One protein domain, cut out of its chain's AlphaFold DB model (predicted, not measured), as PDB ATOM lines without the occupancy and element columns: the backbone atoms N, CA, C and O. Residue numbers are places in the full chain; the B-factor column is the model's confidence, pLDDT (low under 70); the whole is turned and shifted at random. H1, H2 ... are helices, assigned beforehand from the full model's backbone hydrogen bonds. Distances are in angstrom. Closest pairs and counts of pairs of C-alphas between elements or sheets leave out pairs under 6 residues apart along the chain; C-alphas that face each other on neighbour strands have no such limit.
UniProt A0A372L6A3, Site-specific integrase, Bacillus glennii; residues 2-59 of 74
ATOM      1  N   ARG A   2      81.315  59.604 129.315       63.62
ATOM      2  CA  ARG A   2      80.272  58.563 129.344       63.62
ATOM      3  C   ARG A   2      80.449  57.648 128.127       63.62
ATOM      4  O   ARG A   2      80.553  58.142 127.009       63.62
ATOM      5  N   LYS A   3      80.522  56.333 128.343       72.75
ATOM      6  CA  LYS A   3      80.541  55.342 127.257       72.75
ATOM      7  C   LYS A   3      79.101  55.058 126.838       72.75
ATOM      8  O   LYS A   3      78.314  54.598 127.658       72.75
ATOM      9  N   HIS A   4      78.773  55.337 125.580       84.81
ATOM     10  CA  HIS A   4      77.501  54.954 124.972       84.81
ATOM     11  C   HIS A   4      77.713  53.637 124.225       84.81
ATOM     12  O   HIS A   4      78.429  53.596 123.226       84.81
ATOM     13  N   TYR A   5      77.147  52.549 124.741       89.69
ATOM     14  CA  TYR A   5      77.201  51.248 124.077       89.69
ATOM     15  C   TYR A   5      76.007  51.109 123.130       89.69
ATOM     16  O   TYR A   5      74.874  51.355 123.531       89.69
ATOM     17  N   LEU A   6      76.264  50.703 121.883       92.44
ATOM     18  CA  LEU A   6      75.210  50.462 120.890       92.44
ATOM     19  C   LEU A   6      74.473  49.137 121.139       92.44
ATOM     20  O   LEU A   6      73.277  49.037 120.891       92.44
ATOM     21  N   PHE A   7      75.189  48.125 121.635       93.06
ATOM     22  CA  PHE A   7      74.646  46.795 121.892       93.06
ATOM     23  C   PHE A   7      74.684  46.489 123.386       93.06
ATOM     24  O   PHE A   7      75.760  46.460 123.993       93.06
ATOM     25  N   LEU A   8      73.504  46.246 123.951       93.56
ATOM     26  CA  LEU A   8      73.299  46.048 125.379       93.56
ATOM     27  C   LEU A   8      72.729  44.658 125.683       93.56
ATOM     28  O   LEU A   8      72.016  44.078 124.863       93.56
ATOM     29  N   SER A   9      73.055  44.128 126.861       91.69
ATOM     30  CA  SER A   9      72.332  43.021 127.481       91.69
ATOM     31  C   SER A   9      70.980  43.506 128.004       91.69
ATOM     32  O   SER A   9      70.693  44.706 128.021       91.69
ATOM     33  N   TYR A  10      70.154  42.569 128.464       90.12
ATOM     34  CA  TYR A  10      68.868  42.880 129.082       90.12
ATOM     35  C   TYR A  10      69.013  43.813 130.301       90.12
ATOM     36  O   TYR A  10      68.193  44.696 130.522       90.12
ATOM     37  N   GLU A  11      70.123  43.697 131.031       92.81
ATOM     38  CA  GLU A  11      70.474  44.509 132.201       92.81
ATOM     39  C   GLU A  11      71.106  45.868 131.830       92.81
ATOM     40  O   GLU A  11      71.668  46.558 132.685       92.81
ATOM     41  N   GLY A  12      71.083  46.249 130.549       91.62
ATOM     42  CA  GLY A  12      71.638  47.515 130.067       91.62
ATOM     43  C   GLY A  12      73.169  47.585 130.093       91.62
ATOM     44  O   GLY A  12      73.733  48.677 130.031       91.62
ATOM     45  N   GLN A  13      73.859  46.443 130.189       91.31
ATOM     46  CA  GLN A  13      75.325  46.359 130.171       91.31
ATOM     47  C   GLN A  13      75.841  46.086 128.759       91.31
ATOM     48  O   GLN A  13      75.106  45.575 127.926       91.31
ATOM     49  N   SER A  14      77.107  46.375 128.451       94.19
ATOM     50  CA  SER A  14      77.656  46.021 127.133       94.19
ATOM     51  C   SER A  14      77.656  44.505 126.929       94.19
ATOM     52  O   SER A  14      78.127  43.773 127.804       94.19
ATOM     53  N   ILE A  15      77.209  44.032 125.765       95.50
ATOM     54  CA  ILE A  15      77.252  42.596 125.461       95.50
ATOM     55  C   ILE A  15      78.686  42.051 125.470       95.50
ATOM     56  O   ILE A  15      79.641  42.724 125.073       95.50
ATOM     57  N   SER A  16      78.836  40.798 125.897       93.88
ATOM     58  CA  SER A  16      80.138  40.134 125.914       93.88
ATOM     59  C   SER A  16      80.506  39.571 124.535       93.88
ATOM     60  O   SER A  16      79.644  39.250 123.712       93.88
ATOM     61  N   GLN A  17      81.803  39.360 124.294       93.31
ATOM     62  CA  GLN A  17      82.264  38.652 123.091       93.31
ATOM     63  C   GLN A  17      81.746  37.206 123.031       93.31
ATOM     64  O   GLN A  17      81.495  36.685 121.943       93.31
ATOM     65  N   ALA A  18      81.568  36.561 124.192       94.50
ATOM     66  CA  ALA A  18      81.008  35.216 124.277       94.50
ATOM     67  C   ALA A  18      79.563  35.196 123.766       94.50
ATOM     68  O   ALA A  18      79.244  34.383 122.906       94.50
ATOM     69  N   THR A  19      78.746  36.171 124.175       95.06
ATOM     70  CA  THR A  19      77.362  36.331 123.707       95.06
ATOM     71  C   THR A  19      77.289  36.411 122.180       95.06
ATOM     72  O   THR A  19      76.497  35.710 121.558       95.06
ATOM     73  N   VAL A  20      78.158  37.207 121.544       94.88
ATOM     74  CA  VAL A  20      78.203  37.311 120.073       94.88
ATOM     75  C   VAL A  20      78.594  35.981 119.424       94.88
ATOM     76  O   VAL A  20      77.986  35.565 118.438       94.88
ATOM     77  N   ARG A  21      79.604  35.295 119.971       95.50
ATOM     78  CA  ARG A  21      80.049  33.991 119.467       95.50
ATOM     79  C   ARG A  21      78.941  32.943 119.558       95.50
ATOM     80  O   ARG A  21      78.747  32.197 118.599       95.50
ATOM     81  N   ASP A  22      78.234  32.901 120.679       96.00
ATOM     82  CA  ASP A  22      77.198  31.908 120.943       96.00
ATOM     83  C   ASP A  22      75.970  32.168 120.059       96.00
ATOM     84  O   ASP A  22      75.458  31.235 119.437       96.00
ATOM     85  N   ASN A  23      75.589  33.436 119.873       95.62
ATOM     86  CA  ASN A  23      74.546  33.828 118.923       95.62
ATOM     87  C   ASN A  23      74.889  33.395 117.488       95.62
ATOM     88  O   ASN A  23      74.053  32.807 116.805       95.62
ATOM     89  N   LEU A  24      76.131  33.604 117.035       95.69
ATOM     90  CA  LEU A  24      76.569  33.126 115.716       95.69
ATOM     91  C   LEU A  24      76.511  31.595 115.602       95.69
ATOM     92  O   LEU A  24      76.127  31.069 114.556       95.69
ATOM     93  N   ALA A  25      76.865  30.870 116.665       95.19
ATOM     94  CA  ALA A  25      76.755  29.416 116.684       95.19
ATOM     95  C   ALA A  25      75.289  28.957 116.577       95.19
ATOM     96  O   ALA A  25      75.002  28.004 115.848       95.19
ATOM     97  N   VAL A  26      74.356  29.648 117.244       96.69
ATOM     98  CA  VAL A  26      72.908  29.409 117.109       96.69
ATOM     99  C   VAL A  26      72.449  29.656 115.672       96.69
ATOM    100  O   VAL A  26      71.805  28.777 115.100       96.69
ATOM    101  N   CYS A  27      72.849  30.766 115.044       96.25
ATOM    102  CA  CYS A  27      72.541  31.028 113.633       96.25
ATOM    103  C   CYS A  27      73.018  29.887 112.721       96.25
ATOM    104  O   CYS A  27      72.279  29.445 111.845       96.25
ATOM    105  N   GLY A  28      74.219  29.349 112.960       96.00
ATOM    106  CA  GLY A  28      74.738  28.198 112.218       96.00
ATOM    107  C   GLY A  28      73.896  26.929 112.369       96.00
ATOM    108  O   GLY A  28      73.673  26.219 111.386       96.00
ATOM    109  N   LYS A  29      73.391  26.664 113.583       96.19
ATOM    110  CA  LYS A  29      72.486  25.537 113.859       96.19
ATOM    111  C   LYS A  29      71.152  25.703 113.131       96.19
ATOM    112  O   LYS A  29      70.709  24.762 112.476       96.19
ATOM    113  N   VAL A  30      70.546  26.891 113.205       97.50
ATOM    114  CA  VAL A  30      69.273  27.214 112.531       97.50
ATOM    115  C   VAL A  30      69.414  27.108 111.011       97.50
ATOM    116  O   VAL A  30      68.563  26.516 110.354       97.50
ATOM    117  N   ALA A  31      70.535  27.574 110.458       96.62
ATOM    118  CA  ALA A  31      70.868  27.435 109.040       96.62
ATOM    119  C   ALA A  31      71.283  26.005 108.629       96.62
ATOM    120  O   ALA A  31      71.603  25.768 107.465       96.62
ATOM    121  N   ARG A  32      71.296  25.041 109.565       97.00
ATOM    122  CA  ARG A  32      71.658  23.626 109.349       97.00
ATOM    123  C   ARG A  32      73.052  23.436 108.732       97.00
ATOM    124  O   ARG A  32      73.288  22.457 108.023       97.00
ATOM    125  N   ILE A  33      73.991  24.335 109.029       95.31
ATOM    126  CA  ILE A  33      75.379  24.245 108.561       95.31
ATOM    127  C   ILE A  33      76.072  23.088 109.292       95.31
ATOM    128  O   ILE A  33      76.156  23.072 110.520       95.31
ATOM    129  N   LYS A  34      76.576  22.108 108.533       93.69
ATOM    130  CA  LYS A  34      77.278  20.923 109.052       93.69
ATOM    131  C   LYS A  34      78.755  20.941 108.656       93.69
ATOM    132  O   LYS A  34      79.131  21.527 107.648       93.69
ATOM    133  N   GLY A  35      79.597  20.290 109.458       90.94
ATOM    134  CA  GLY A  35      81.015  20.070 109.141       90.94
ATOM    135  C   GLY A  35      81.942  21.278 109.333       90.94
ATOM    136  O   GLY A  35      83.149  21.134 109.170       90.94
ATOM    137  N   LYS A  36      81.423  22.456 109.707       89.44
ATOM    138  CA  LYS A  36      82.230  23.641 110.043       89.44
ATOM    139  C   LYS A  36      81.620  24.415 111.209       89.44
ATOM    140  O   LYS A  36      80.403  24.553 111.304       89.44
ATOM    141  N   ARG A  37      82.474  24.965 112.080       91.00
ATOM    142  CA  ARG A  37      82.049  25.840 113.184       91.00
ATOM    143  C   ARG A  37      81.699  27.233 112.658       91.00
ATOM    144  O   ARG A  37      82.557  27.922 112.099       91.00
ATOM    145  N   VAL A  38      80.478  27.688 112.921       95.38
ATOM    146  CA  VAL A  38      80.094  29.094 112.729       95.38
ATOM    147  C   VAL A  38      80.570  29.905 113.933       95.38
ATOM    148  O   VAL A  38      80.271  29.576 115.076       95.38
ATOM    149  N   SER A  39      81.396  30.919 113.680       92.88
ATOM    150  CA  SER A  39      82.034  31.772 114.687       92.88
ATOM    151  C   SER A  39      82.359  33.142 114.082       92.88
ATOM    152  O   SER A  39      82.400  33.243 112.856       92.88
ATOM    153  N   PRO A  40      82.654  34.177 114.889       93.25
ATOM    154  CA  PRO A  40      82.960  35.510 114.364       93.25
ATOM    155  C   PRO A  40      84.072  35.515 113.307       93.25
ATOM    156  O   PRO A  40      83.912  36.121 112.254       93.25
ATOM    157  N   HIS A  41      85.156  34.763 113.526       90.31
ATOM    158  CA  HIS A  41      86.256  34.666 112.561       90.31
ATOM    159  C   HIS A  41      85.850  33.964 111.261       90.31
ATOM    160  O   HIS A  41      86.156  34.459 110.181       90.31
ATOM    161  N   THR A  42      85.131  32.837 111.331       92.25
ATOM    162  CA  THR A  42      84.681  32.135 110.115       92.25
ATOM    163  C   THR A  42      83.667  32.966 109.333       92.25
ATOM    164  O   THR A  42      83.750  33.020 108.110       92.25
ATOM    165  N   PHE A  43      82.790  33.695 110.026       91.44
ATOM    166  CA  PHE A  43      81.865  34.647 109.417       91.44
ATOM    167  C   PHE A  43      82.603  35.797 108.721       91.44
ATOM    168  O   PHE A  43      82.296  36.124 107.578       91.44
ATOM    169  N   GLN A  44      83.629  36.354 109.371       89.88
ATOM    170  CA  GLN A  44      84.483  37.390 108.797       89.88
ATOM    171  C   GLN A  44      85.185  36.893 107.517       89.88
ATOM    172  O   GLN A  44      85.130  37.570 106.494       89.88
ATOM    173  N   HIS A  45      85.770  35.690 107.510       91.19
ATOM    174  CA  HIS A  45      86.370  35.115 106.295       91.19
ATOM    175  C   HIS A  45      85.360  34.954 105.156       91.19
ATOM    176  O   HIS A  45      85.648  35.304 104.013       91.19
ATOM    177  N   THR A  46      84.168  34.446 105.467       93.19
ATOM    178  CA  THR A  46      83.097  34.284 104.487       93.19
ATOM    179  C   THR A  46      82.648  35.631 103.917       93.19
ATOM    180  O   THR A  46      82.510  35.749 102.704       93.19
ATOM    181  N   ALA A  47      82.500  36.666 104.749       91.94
ATOM    182  CA  ALA A  47      82.152  38.013 104.300       91.94
ATOM    183  C   ALA A  47      83.217  38.616 103.365       91.94
ATOM    184  O   ALA A  47      82.870  39.187 102.335       91.94
ATOM    185  N   ALA A  48      84.504  38.439 103.681       92.56
ATOM    186  CA  ALA A  48      85.606  38.878 102.824       92.56
ATOM    187  C   ALA A  48      85.594  38.170 101.459       92.56
ATOM    188  O   ALA A  48      85.740  38.818 100.424       92.56
ATOM    189  N   LEU A  49      85.368  36.851 101.450       93.50
ATOM    190  CA  LEU A  49      85.257  36.080 100.213       93.50
ATOM    191  C   LEU A  49      84.075  36.564  99.367       93.50
ATOM    192  O   LEU A  49      84.247  36.844  98.184       93.50
ATOM    193  N   PHE A  50      82.892  36.713  99.970       96.12
ATOM    194  CA  PHE A  50      81.716  37.209  99.259       96.12
ATOM    195  C   PHE A  50      81.921  38.623  98.720       96.12
ATOM    196  O   PHE A  50      81.494  38.892  97.605       96.12
ATOM    197  N   TYR A  51      82.593  39.510  99.451       94.12
ATOM    198  CA  TYR A  51      82.884  40.856  98.961       94.12
ATOM    199  C   TYR A  51      83.670  40.826  97.640       94.12
ATOM    200  O   TYR A  51      83.259  41.463  96.674       94.12
ATOM    201  N   ILE A  52      84.746  40.033  97.570       94.06
ATOM    202  CA  ILE A  52      85.562  39.900  96.351       94.06
ATOM    203  C   ILE A  52      84.756  39.238  95.229       94.06
ATOM    204  O   ILE A  52      84.752  39.727  94.102       94.06
ATOM    205  N   LEU A  53      84.045  38.146  95.531       95.69
ATOM    206  CA  LEU A  53      83.252  37.415  94.534       95.69
ATOM    207  C   LEU A  53      82.132  38.266  93.919       95.69
ATOM    208  O   LEU A  53      81.747  38.023  92.782       95.69
ATOM    209  N   ASN A  54      81.632  39.268  94.644       97.00
ATOM    210  CA  ASN A  54      80.628  40.211  94.147       97.00
ATOM    211  C   ASN A  54      81.246  41.454  93.473       97.00
ATOM    212  O   ASN A  54      80.566  42.464  93.311       97.00
ATOM    213  N   GLY A  55      82.523  41.401  93.077       95.06
ATOM    214  CA  GLY A  55      83.197  42.486  92.352       95.06
ATOM    215  C   GLY A  55      83.706  43.622  93.240       95.06
ATOM    216  O   GLY A  55      84.055  44.687  92.737       95.06
ATOM    217  N   GLY A  56      83.746  43.419  94.558       93.56
ATOM    218  CA  GLY A  56      84.321  44.379  95.486       93.56
ATOM    219  C   GLY A  56      85.839  44.506  95.322       93.56
ATOM    220  O   GLY A  56      86.547  43.517  95.135       93.56
ATOM    221  N   ASP A  57      86.344  45.733  95.440       93.12
ATOM    222  CA  ASP A  57      87.764  46.053  95.282       93.12
ATOM    223  C   ASP A  57      88.626  45.507  96.450       93.12
ATOM    224  O   ASP A  57      88.436  45.910  97.607       93.12
ATOM    225  N   PRO A  58      89.621  44.634  96.195       88.25
ATOM    226  CA  PRO A  58      90.455  44.047  97.246       88.25
ATOM    227  C   PRO A  58      91.220  45.071  98.097       88.25
ATOM    228  O   PRO A  58      91.450  44.829  99.287       88.25
ATOM    229  N   PHE A  59      91.602  46.223  97.532       88.19
ATOM    230  CA  PHE A  59      92.302  47.272  98.284       88.19
ATOM    231  C   PHE A  59      91.383  47.949  99.303       88.19
ATOM    232  O   PHE A  59      91.791  48.220 100.437       88.19
TER     233      PHE A  59
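AT A GLANCE: This is residues 2 to 59 of the 74 residues of the protein "Site-specific integrase" of Bacillus glennii (UniProt A0A372L6A3). Two helices of equal length form a loose, open frame: H2 begins beside residues 20 to 24 of H1 and runs off from it at a steep angle, and the link between the helices folds back from the end of H1 to reach that place. Before H1 lies a looped arm, residues 2 to 16, with no named element; at the far end of H2, residues 50 to 55 stick out. The printed part has 58 residues and two named helices, H1 then H2, with no named strand; its class is all helix, though under half of the residues, 28 of 58, are in named elements. The whole is only just loose, close to extended, with a radius of gyration of the C-alphas of 15.0 A, and flat, spanning 40 by 32 by 14 A.

IN THESE COORDINATES: Find C-alpha 17 at (82.264, 38.652, 123.091); from there H1, residues 17 to 30, runs 20.3 A to C-alpha 30. H2, residues 40 to 53, starts at C-alpha 40 at (82.960, 35.510, 114.364) and runs 19.9 A to C-alpha 53 at (83.252, 37.415, 94.534).

HOW THE PARTS SIT: Look first at residues 20 to 24 of H1, where residue 40 alone of H2 touches it. H1 and H2 only just touch, with 3 pairs of C-alphas within 8 A; the closest C-alphas, those of Arg 21 and Pro 40, are 6.1 A apart. Their lines stand at a steep tilt of 63 degrees, the same way, and their centres are 16.3 A apart. In H1 and H2 every O i to N i+4 pair is within hydrogen-bond range.

THE WHOLE: The two C-alphas farthest apart are those of Arg 2 and Gly 35, 43.5 A. The link from H1 to H2, 9 residues, is short. Residues 50 to 55, of which 50 to 53 belong to H2, stand free. The printed part has no cut; its mean pLDDT is 92.5, and residue 2 is under 70.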